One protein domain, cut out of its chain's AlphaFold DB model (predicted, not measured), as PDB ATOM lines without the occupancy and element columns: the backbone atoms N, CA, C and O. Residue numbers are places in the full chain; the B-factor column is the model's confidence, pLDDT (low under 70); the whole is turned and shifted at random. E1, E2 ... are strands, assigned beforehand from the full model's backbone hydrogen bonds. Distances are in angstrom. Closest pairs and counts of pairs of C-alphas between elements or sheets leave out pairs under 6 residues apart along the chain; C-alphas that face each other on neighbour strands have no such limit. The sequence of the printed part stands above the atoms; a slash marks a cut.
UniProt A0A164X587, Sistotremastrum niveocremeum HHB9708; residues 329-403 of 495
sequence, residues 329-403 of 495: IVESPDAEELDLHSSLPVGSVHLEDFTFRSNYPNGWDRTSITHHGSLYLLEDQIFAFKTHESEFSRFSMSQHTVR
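AT A GLANCE: This is residues 329 to 403 of the 495 residues of a protein of Sistotremastrum niveocremeum HHB9708 (UniProt A0A164X587). This is a single narrow sheet of three long strands, E1, E2 and E3, folded back and forth as two hairpins and strongly twisted along its length, with no second layer of named elements over it. A long unnamed stretch, residues 329 to 348, runs lengthwise past the sheet before it turns into E1, and at the other end of the printed part residues 394 to 403 stick out as a free tail. The printed part has 75 residues with no named helix and three named strands, in the order E1, E2, E3 both along the chain and across the sheet, all antiparallel. The class is all strand, though under half of the residues, 33 of the 75, are in named elements. The whole is loose, with a radius of gyration of the C-alphas of 14.6 A, and flat, spanning 44 by 35 by 18 A.

IN THESE COORDINATES: Start at C-alpha 329, at (40.864, -23.678, 37.141), and read through the 20 residues 329 to 348, which hold no named element; their C-alphas lie 9 to 21 A from the mean of all C-alphas. Find C-alpha 349 at (41.194, -47.575, 37.722); here E1 begins, and it runs through residues 349 to 359, 30.5 A from first to last C-alpha. E1 bends by 53 degrees at Glu 352. After eight residues comes E2, residues 368 to 378, which measures 31.2 A from first to last C-alpha. Two residues, Glu 379 and Asp 380, then lead to E3, residues 381 to 391, 30.5 A from first to last C-alpha. Look for its end at C-alpha 391, at (23.811, -25.505, 34.165); the 12 residues 392 to 403 that follow hold no named element.

HOW THE PARTS SIT: Begin with the sheet, which has E2 as its inner strand and E1 and E3 as its edge strands. The three form a meander, each strand the antiparallel neighbour of the one before. E1 and E2 are a hairpin joined by a short link, and their directions stand at 157 degrees. Look at C-alphas 353 and 374, which face each other at 4.2 A. Along this pair N 349 and O 377 are within hydrogen-bond range at 2.8 A, and near the far end of E1 you find N 358 and O 369 at 3.0 A. E2 and E3 are also a hairpin, joined by a tight link, with 156 degrees between their directions. Here C-alphas 373 and 386 face each other at 4.4 A. Check N 378 and O 381, within hydrogen-bond range at 3.0 A beside the tight link, and N 370 and O 390, also at 3.0 A. The sheet's C-alphas lie up to 5.8 A off the best plane through all of them, and the sheet is strongly twisted.

THE WHOLE: The two C-alphas farthest apart are those of Trp 364, in the link from E1 to E2, and Glu 379, in the link from E2 to E3, at 44.2 A. From Ile 329 to Arg 403, the first and last printed residues, the C-alphas are 27.8 A apart. Without residues 394 to 403, which stand free, the body has 65 residues and spans 44 by 25 by 17 A. The printed part has no cut, and neither of the two links between strands is long. The mean pLDDT of the printed part is 72.5, and 29 residues are under 70: residues 330 to 339, 360 to 366 and 392 to 403. The strands of this model stand higher, with mean pLDDT 87 in E1, 88 in E2 and 85 in E3.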
ATOM      1  N   ILE A 329      41.578 -24.888  36.744       77.81
ATOM      2  CA  ILE A 329      40.864 -23.678  37.141       77.81
ATOM      3  C   ILE A 329      40.472 -22.938  35.860       77.81
ATOM      4  O   ILE A 329      41.270 -22.221  35.258       77.81
ATOM      5  N   VAL A 330      39.234 -23.128  35.399       66.19
ATOM      6  CA  VAL A 330      38.732 -22.489  34.169       66.19
ATOM      7  C   VAL A 330      38.159 -21.107  34.489       66.19
ATOM      8  O   VAL A 330      36.981 -20.817  34.285       66.19
ATOM      9  N   GLU A 331      39.010 -20.235  35.024       63.47
ATOM     10  CA  GLU A 331      38.729 -18.794  35.092       63.47
ATOM     11  C   GLU A 331      39.379 -18.025  33.935       63.47
ATOM     12  O   GLU A 331      38.933 -16.928  33.596       63.47
ATOM     13  N   SER A 332      40.376 -18.620  33.269       56.03
ATOM     14  CA  SER A 332      41.015 -18.015  32.101       56.03
ATOM     15  C   SER A 332      40.195 -18.267  30.826       56.03
ATOM     16  O   SER A 332      39.928 -19.426  30.499       56.03
ATOM     17  N   PRO A 333      39.832 -17.220  30.055       57.56
ATOM     18  CA  PRO A 333      39.191 -17.363  28.744       57.56
ATOM     19  C   PRO A 333      40.082 -18.065  27.704       57.56
ATOM     20  O   PRO A 333      39.577 -18.456  26.654       57.56
ATOM     21  N   ASP A 334      41.370 -18.240  28.012       54.03
ATOM     22  CA  ASP A 334      42.365 -18.917  27.179       54.03
ATOM     23  C   ASP A 334      42.680 -20.344  27.662       54.03
ATOM     24  O   ASP A 334      43.632 -20.951  27.172       54.03
ATOM     25  N   ALA A 335      41.940 -20.886  28.640       58.62
ATOM     26  CA  ALA A 335      42.121 -22.276  29.045       58.62
ATOM     27  C   ALA A 335      41.835 -23.179  27.837       58.62
ATOM     28  O   ALA A 335      40.688 -23.274  27.391       58.62
ATOM     29  N   GLU A 336      42.886 -23.796  27.288       58.59
ATOM     30  CA  GLU A 336      42.747 -24.823  26.260       58.59
ATOM     31  C   GLU A 336      41.720 -25.836  26.763       58.59
ATOM     32  O   GLU A 336      41.802 -26.317  27.898       58.59
ATOM     33  N   GLU A 337      40.694 -26.072  25.944       63.06
ATOM     34  CA  GLU A 337      39.649 -27.049  26.217       63.06
ATOM     35  C   GLU A 337      40.361 -28.345  26.606       63.06
ATOM     36  O   GLU A 337      41.119 -28.875  25.791       63.06
ATOM     37  N   LEU A 338      40.226 -28.788  27.867       67.38
ATOM     38  CA  LEU A 338      40.924 -29.997  28.292       67.38
ATOM     39  C   LEU A 338      40.588 -31.088  27.290       67.38
ATOM     40  O   LEU A 338      39.406 -31.348  27.048       67.38
ATOM     41  N   ASP A 339      41.626 -31.714  26.739       67.00
ATOM     42  CA  ASP A 339      41.492 -32.852  25.839       67.00
ATOM     43  C   ASP A 339      41.040 -34.064  26.668       67.00
ATOM     44  O   ASP A 339      41.806 -34.953  27.040       67.00
ATOM     45  N   LEU A 340      39.778 -34.015  27.095       74.25
ATOM     46  CA  LEU A 340      39.133 -35.033  27.901       74.25
ATOM     47  C   LEU A 340      38.788 -36.176  26.962       74.25
ATOM     48  O   LEU A 340      38.055 -36.011  25.983       74.25
ATOM     49  N   HIS A 341      39.312 -37.357  27.274       75.44
ATOM     50  CA  HIS A 341      39.101 -38.537  26.449       75.44
ATOM     51  C   HIS A 341      37.604 -38.815  26.255       75.44
ATOM     52  O   HIS A 341      36.809 -38.711  27.185       75.44
ATOM     53  N   SER A 342      37.213 -39.209  25.041       74.19
ATOM     54  CA  SER A 342      35.807 -39.477  24.691       74.19
ATOM     55  C   SER A 342      35.324 -40.882  25.071       74.19
ATOM     56  O   SER A 342      34.122 -41.142  25.086       74.19
ATOM     57  N   SER A 343      36.241 -41.794  25.402       80.31
ATOM     58  CA  SER A 343      35.924 -43.154  25.845       80.31
ATOM     59  C   SER A 343      36.854 -43.597  26.965       80.31
ATOM     60  O   SER A 343      38.066 -43.412  26.855       80.31
ATOM     61  N   LEU A 344      36.292 -44.247  27.986       82.44
ATOM     62  CA  LEU A 344      37.058 -44.852  29.068       82.44
ATOM     63  C   LEU A 344      37.805 -46.103  28.567       82.44
ATOM     64  O   LEU A 344      37.150 -47.033  28.079       82.44
ATOM     65  N   PRO A 345      39.145 -46.166  28.655       82.06
ATOM     66  CA  PRO A 345      39.880 -47.358  28.258       82.06
ATOM     67  C   PRO A 345      39.573 -48.552  29.172       82.06
ATOM     68  O   PRO A 345      39.339 -48.412  30.371       82.06
ATOM     69  N   VAL A 346      39.610 -49.761  28.610       86.12
ATOM     70  CA  VAL A 346      39.427 -50.990  29.393       86.12
ATOM     71  C   VAL A 346      40.608 -51.167  30.349       86.12
ATOM     72  O   VAL A 346      41.754 -51.144  29.917       86.12
ATOM     73  N   GLY A 347      40.320 -51.396  31.633       88.31
ATOM     74  CA  GLY A 347      41.341 -51.613  32.666       88.31
ATOM     75  C   GLY A 347      41.756 -50.354  33.430       88.31
ATOM     76  O   GLY A 347      42.608 -50.446  34.308       88.31
ATOM     77  N   SER A 348      41.148 -49.203  33.138       91.69
ATOM     78  CA  SER A 348      41.353 -47.984  33.916       91.69
ATOM     79  C   SER A 348      40.826 -48.134  35.344       91.69
ATOM     80  O   SER A 348      39.727 -48.652  35.556       91.69
ATOM     81  N   VAL A 349      41.571 -47.613  36.310       92.44
ATOM     82  CA  VAL A 349      41.194 -47.575  37.722       92.44
ATOM     83  C   VAL A 349      40.663 -46.195  38.051       92.44
ATOM     84  O   VAL A 349      41.389 -45.224  37.894       92.44
ATOM     85  N   HIS A 350      39.407 -46.100  38.481       92.38
ATOM     86  CA  HIS A 350      38.840 -44.832  38.948       92.38
ATOM     87  C   HIS A 350      39.584 -44.352  40.198       92.38
ATOM     88  O   HIS A 350      39.885 -45.152  41.082       92.38
ATOM     89  N   LEU A 351      39.919 -43.065  40.217       92.44
ATOM     90  CA  LEU A 351      40.624 -42.406  41.310       92.44
ATOM     91  C   LEU A 351      39.650 -41.554  42.118       92.44
ATOM     92  O   LEU A 351      39.411 -41.825  43.288       92.44
ATOM     93  N   GLU A 352      39.077 -40.536  41.481       91.06
ATOM     94  CA  GLU A 352      38.228 -39.547  42.139       91.06
ATOM     95  C   GLU A 352      37.310 -38.868  41.128       91.06
ATOM     96  O   GLU A 352      37.640 -38.772  39.945       91.06
ATOM     97  N   ASP A 353      36.182 -38.346  41.597       89.56
ATOM     98  CA  ASP A 353      35.367 -37.410  40.832       89.56
ATOM     99  C   ASP A 353      35.730 -35.980  41.223       89.56
ATOM    100  O   ASP A 353      35.940 -35.678  42.391       89.56
ATOM    101  N   PHE A 354      35.762 -35.079  40.251       88.25
ATOM    102  CA  PHE A 354      36.041 -33.672  40.491       88.25
ATOM    103  C   PHE A 354      35.037 -32.797  39.758       88.25
ATOM    104  O   PHE A 354      34.422 -33.186  38.761       88.25
ATOM    105  N   THR A 355      34.885 -31.570  40.245       86.19
ATOM    106  CA  THR A 355      34.085 -30.561  39.559       86.19
ATOM    107  C   THR A 355      34.888 -29.291  39.398       86.19
ATOM    108  O   THR A 355      35.680 -28.928  40.264       86.19
ATOM    109  N   PHE A 356      34.672 -28.606  38.284       84.88
ATOM    110  CA  PHE A 356      35.207 -27.270  38.068       84.88
ATOM    111  C   PHE A 356      34.166 -26.420  37.355       84.88
ATOM    112  O   PHE A 356      33.229 -26.928  36.730       84.88
ATOM    113  N   ARG A 357      34.293 -25.103  37.489       82.12
ATOM    114  CA  ARG A 357      33.357 -24.151  36.893       82.12
ATOM    115  C   ARG A 357      34.029 -23.424  35.749       82.12
ATOM    116  O   ARG A 357      35.188 -23.050  35.868       82.12
ATOM    117  N   SER A 358      33.273 -23.199  34.682       80.69
ATOM    118  CA  SER A 358      33.639 -22.255  33.631       80.69
ATOM    119  C   SER A 358      32.612 -21.127  33.554       80.69
ATOM    120  O   SER A 358      31.417 -21.303  33.838       80.69
ATOM    121  N   ASN A 359      33.093 -19.941  33.188       75.62
ATOM    122  CA  ASN A 359      32.248 -18.790  32.896       75.62
ATOM    123  C   ASN A 359      31.930 -18.757  31.397       75.62
ATOM    124  O   ASN A 359      32.826 -18.921  30.570       75.62
ATOM    125  N   TYR A 360      30.672 -18.488  31.027       67.62
ATOM    126  CA  TYR A 360      30.337 -18.264  29.619       67.62
ATOM    127  C   TYR A 360      31.117 -17.053  29.076       67.62
ATOM    128  O   TYR A 360      31.045 -15.969  29.664       67.62
ATOM    129  N   PRO A 361      31.776 -17.171  27.909       61.75
ATOM    130  CA  PRO A 361      32.529 -16.064  27.314       61.75
ATOM    131  C   PRO A 361      31.649 -14.868  26.889       61.75
ATOM    132  O   PRO A 361      32.161 -13.788  26.607       61.75
ATOM    133  N   ASN A 362      30.316 -15.007  26.891       61.16
ATOM    134  CA  ASN A 362      29.385 -14.014  26.347       61.16
ATOM    135  C   ASN A 362      28.612 -13.227  27.427       61.16
ATOM    136  O   ASN A 362      27.390 -13.287  27.504       61.16
ATOM    137  N   GLY A 363      29.348 -12.460  28.235       57.38
ATOM    138  CA  GLY A 363      29.067 -11.115  28.780       57.38
ATOM    139  C   GLY A 363      27.726 -10.673  29.403       57.38
ATOM    140  O   GLY A 363      27.724  -9.593  29.990       57.38
ATOM    141  N   TRP A 364      26.600 -11.386  29.298       58.28
ATOM    142  CA  TRP A 364      25.292 -10.831  29.707       58.28
ATOM    143  C   TRP A 364      24.468 -11.714  30.646       58.28
ATOM    144  O   TRP A 364      23.695 -11.163  31.425       58.28
ATOM    145  N   ASP A 365      24.701 -13.027  30.680       62.75
ATOM    146  CA  ASP A 365      24.129 -13.915  31.696       62.75
ATOM    147  C   ASP A 365      25.254 -14.631  32.449       62.75
ATOM    148  O   ASP A 365      26.044 -15.369  31.870       62.75
ATOM    149  N   ARG A 366      25.341 -14.398  33.767       63.91
ATOM    150  CA  ARG A 366      26.275 -15.091  34.673       63.91
ATOM    151  C   ARG A 366      25.771 -16.499  34.993       63.91
ATOM    152  O   ARG A 366      25.587 -16.849  36.161       63.91
ATOM    153  N   THR A 367      25.481 -17.295  33.977       71.12
ATOM    154  CA  THR A 367      25.338 -18.734  34.171       71.12
ATOM    155  C   THR A 367      26.749 -19.313  34.206       71.12
ATOM    156  O   THR A 367      27.540 -19.115  33.290       71.12
ATOM    157  N   SER A 368      27.114 -19.950  35.318       76.94
ATOM    158  CA  SER A 368      28.308 -20.798  35.353       76.94
ATOM    159  C   SER A 368      27.895 -22.193  34.909       76.94
ATOM    160  O   SER A 368      26.820 -22.680  35.289       76.94
ATOM    161  N   ILE A 369      28.729 -22.822  34.086       80.62
ATOM    162  CA  ILE A 369      28.605 -24.249  33.805       80.62
ATOM    163  C   ILE A 369      29.465 -24.960  34.840       80.62
ATOM    164  O   ILE A 369      30.655 -24.671  34.968       80.62
ATOM    165  N   THR A 370      28.864 -25.885  35.582       83.75
ATOM    166  CA  THR A 370      29.640 -26.844  36.365       83.75
ATOM    167  C   THR A 370      29.946 -28.029  35.464       83.75
ATOM    168  O   THR A 370      29.031 -28.706  34.983       83.75
ATOM    169  N   HIS A 371      31.228 -28.272  35.236       83.94
ATOM    170  CA  HIS A 371      31.715 -29.474  34.588       83.94
ATOM    171  C   HIS A 371      31.975 -30.528  35.653       83.94
ATOM    172  O   HIS A 371      32.586 -30.243  36.684       83.94
ATOM    173  N   HIS A 372      31.517 -31.742  35.382       86.75
ATOM    174  CA  HIS A 372      31.779 -32.906  36.212       86.75
ATOM    175  C   HIS A 372      32.761 -33.797  35.468       86.75
ATOM    176  O   HIS A 372      32.553 -34.133  34.294       86.75
ATOM    177  N   GLY A 373      33.843 -34.151  36.143       88.06
ATOM    178  CA  GLY A 373      34.895 -35.003  35.624       88.06
ATOM    179  C   GLY A 373      35.200 -36.145  36.580       88.06
ATOM    180  O   GLY A 373      34.822 -36.118  37.747       88.06
ATOM    181  N   SER A 374      35.892 -37.144  36.059       90.75
ATOM    182  CA  SER A 374      36.409 -38.271  36.824       90.75
ATOM    183  C   SER A 374      37.858 -38.507  36.421       90.75
ATOM    184  O   SER A 374      38.206 -38.399  35.241       90.75
ATOM    185  N   LEU A 375      38.702 -38.815  37.397       92.75
ATOM    186  CA  LEU A 375      40.099 -39.169  37.211       92.75
ATOM    187  C   LEU A 375      40.259 -40.680  37.205       92.75
ATOM    188  O   LEU A 375      39.617 -41.395  37.976       92.75
ATOM    189  N   TYR A 376      41.144 -41.154  36.342       93.62
ATOM    190  CA  TYR A 376      41.462 -42.562  36.200       93.62
ATOM    191  C   TYR A 376      42.968 -42.769  36.094       93.62
ATOM    192  O   TYR A 376      43.661 -41.946  35.511       93.62
ATOM    193  N   LEU A 377      43.464 -43.897  36.592       94.88
ATOM    194  CA  LEU A 377      44.825 -44.372  36.371       94.88
ATOM    195  C   LEU A 377      44.804 -45.543  35.389       94.88
ATOM    196  O   LEU A 377      44.077 -46.519  35.586       94.88
ATOM    197  N   LEU A 378      45.612 -45.466  34.338       93.69
ATOM    198  CA  LEU A 378      45.813 -46.547  33.378       93.69
ATOM    199  C   LEU A 378      47.273 -46.539  32.932       93.69
ATOM    200  O   LEU A 378      47.792 -45.490  32.586       93.69
ATOM    201  N   GLU A 379      47.926 -47.702  32.935       91.81
ATOM    202  CA  GLU A 379      49.316 -47.830  32.460       91.81
ATOM    203  C   GLU A 379      50.276 -46.783  33.072       91.81
ATOM    204  O   GLU A 379      51.148 -46.260  32.386       91.81
ATOM    205  N   ASP A 380      50.112 -46.487  34.370       92.38
ATOM    206  CA  ASP A 380      50.925 -45.502  35.111       92.38
ATOM    207  C   ASP A 380      50.764 -44.049  34.607       92.38
ATOM    208  O   ASP A 380      51.672 -43.225  34.672       92.38
ATOM    209  N   GLN A 381      49.590 -43.727  34.057       92.88
ATOM    210  CA  GLN A 381      49.223 -42.378  33.629       92.88
ATOM    211  C   GLN A 381      47.847 -41.991  34.171       92.88
ATOM    212  O   GLN A 381      46.913 -42.799  34.165       92.88
ATOM    213  N   ILE A 382      47.724 -40.745  34.640       93.06
ATOM    214  CA  ILE A 382      46.440 -40.177  35.056       93.06
ATOM    215  C   ILE A 382      45.718 -39.621  33.829       93.06
ATOM    216  O   ILE A 382      46.267 -38.822  33.074       93.06
ATOM    217  N   PHE A 383      44.458 -40.010  33.682       90.94
ATOM    218  CA  PHE A 383      43.545 -39.540  32.656       90.94
ATOM    219  C   PHE A 383      42.367 -38.827  33.301       90.94
ATOM    220  O   PHE A 383      41.730 -39.359  34.211       90.94
ATOM    221  N   ALA A 384      42.037 -37.647  32.786       89.31
ATOM    222  CA  ALA A 384      40.806 -36.955  33.124       89.31
ATOM    223  C   ALA A 384      39.733 -37.251  32.071       89.31
ATOM    224  O   ALA A 384      39.974 -37.194  30.863       89.31
ATOM    225  N   PHE A 385      38.530 -37.563  32.539       84.19
ATOM    226  CA  PHE A 385      37.383 -37.887  31.704       84.19
ATOM    227  C   PHE A 385      36.205 -36.987  32.066       84.19
ATOM    228  O   PHE A 385      35.828 -36.893  33.232       84.19
ATOM    229  N   LYS A 386      35.589 -36.340  31.071       82.75
ATOM    230  CA  LYS A 386      34.378 -35.536  31.278       82.75
ATOM    231  C   LYS A 386      33.170 -36.449  31.385       82.75
ATOM    232  O   LYS A 386      32.876 -37.177  30.441       82.75
ATOM    233  N   THR A 387      32.420 -36.369  32.476       79.25
ATOM    234  CA  THR A 387      31.199 -37.172  32.610       79.25
ATOM    235  C   THR A 387      29.993 -36.431  32.048       79.25
ATOM    236  O   THR A 387      29.287 -36.960  31.190       79.25
ATOM    237  N   HIS A 388      29.756 -35.202  32.507       82.12
ATOM    238  CA  HIS A 388      28.625 -34.384  32.081       82.12
ATOM    239  C   HIS A 388      28.809 -32.906  32.448       82.12
ATOM    240  O   HIS A 388      29.716 -32.523  33.187       82.12
ATOM    241  N   GLU A 389      27.917 -32.071  31.925       83.25
ATOM    242  CA  GLU A 389      27.791 -30.664  32.295       83.25
ATOM    243  C   GLU A 389      26.433 -30.425  32.938       83.25
ATOM    244  O   GLU A 389      25.429 -31.029  32.550       83.25
ATOM    245  N   SER A 390      26.398 -29.516  33.904       81.44
ATOM    246  CA  SER A 390      25.150 -29.037  34.481       81.44
ATOM    247  C   SER A 390      25.144 -27.517  34.506       81.44
ATOM    248  O   SER A 390      26.044 -26.899  35.084       81.44
ATOM    249  N   GLU A 391      24.102 -26.916  33.938       79.06
ATOM    250  CA  GLU A 391      23.811 -25.505  34.165       79.06
ATOM    251  C   GLU A 391      23.331 -25.330  35.606       79.06
ATOM    252  O   GLU A 391      22.399 -26.000  36.063       79.06
ATOM    253  N   PHE A 392      23.988 -24.442  36.348       58.50
ATOM    254  CA  PHE A 392      23.671 -24.234  37.752       58.50
ATOM    255  C   PHE A 392      22.293 -23.565  37.906       58.50
ATOM    256  O   PHE A 392      22.154 -22.344  37.820       58.50
ATOM    257  N   SER A 393      21.248 -24.353  38.175       47.25
ATOM    258  CA  SER A 393      20.016 -23.826  38.770       47.25
ATOM    259  C   SER A 393      20.246 -23.673  40.276       47.25
ATOM    260  O   SER A 393      20.851 -24.539  40.895       47.25
ATOM    261  N   ARG A 394      19.794 -22.570  40.886       45.28
ATOM    262  CA  ARG A 394      20.056 -22.178  42.294       45.28
ATOM    263  C   ARG A 394      19.587 -23.167  43.383       45.28
ATOM    264  O   ARG A 394      19.543 -22.799  44.556       45.28
ATOM    265  N   PHE A 395      19.218 -24.394  43.038       39.62
ATOM    266  CA  PHE A 395      18.969 -25.443  44.009       39.62
ATOM    267  C   PHE A 395      20.307 -25.994  44.492       39.62
ATOM    268  O   PHE A 395      20.938 -26.819  43.840       39.62
ATOM    269  N   SER A 396      20.726 -25.513  45.663       34.62
ATOM    270  CA  SER A 396      21.723 -26.173  46.499       34.62
ATOM    271  C   SER A 396      21.200 -27.562  46.868       34.62
ATOM    272  O   SER A 396      20.616 -27.747  47.932       34.62
ATOM    273  N   MET A 397      21.384 -28.542  45.985       35.91
ATOM    274  CA  MET A 397      21.559 -29.906  46.443       35.91
ATOM    275  C   MET A 397      22.920 -29.909  47.121       35.91
ATOM    276  O   MET A 397      23.948 -29.900  46.447       35.91
ATOM    277  N   SER A 398      22.940 -29.858  48.452       36.09
ATOM    278  CA  SER A 398      24.073 -30.430  49.160       36.09
ATOM    279  C   SER A 398      24.199 -31.849  48.615       36.09
ATOM    280  O   SER A 398      23.296 -32.672  48.779       36.09
ATOM    281  N   GLN A 399      25.257 -32.097  47.845       34.47
ATOM    282  CA  GLN A 399      25.653 -33.442  47.467       34.47
ATOM    283  C   GLN A 399      26.079 -34.118  48.766       34.47
ATOM    284  O   GLN A 399      27.246 -34.135  49.135       34.47
ATOM    285  N   HIS A 400      25.100 -34.591  49.530       34.34
ATOM    286  CA  HIS A 400      25.364 -35.549  50.575       34.34
ATOM    287  C   HIS A 400      25.814 -36.792  49.831       34.34
ATOM    288  O   HIS A 400      25.043 -37.400  49.086       34.34
ATOM    289  N   THR A 401      27.104 -37.089  49.951       33.59
ATOM    290  CA  THR A 401      27.659 -38.364  49.535       33.59
ATOM    291  C   THR A 401      26.783 -39.429  50.173       33.59
ATOM    292  O   THR A 401      26.756 -39.587  51.392       33.59
ATOM    293  N   VAL A 402      25.984 -40.108  49.347       34.12
ATOM    294  CA  VAL A 402      25.247 -41.301  49.753       34.12
ATOM    295  C   VAL A 402      26.333 -42.296  50.118       34.12
ATOM    296  O   VAL A 402      26.876 -42.960  49.242       34.12
ATOM    297  N   ARG A 403      26.747 -42.326  51.389       34.84
ATOM    298  CA  ARG A 403      27.746 -43.285  51.850       34.84
ATOM    299  C   ARG A 403      27.146 -44.666  51.599       34.84
ATOM    300  O   ARG A 403      26.077 -44.946  52.148       34.84
TER     301      ARG A 403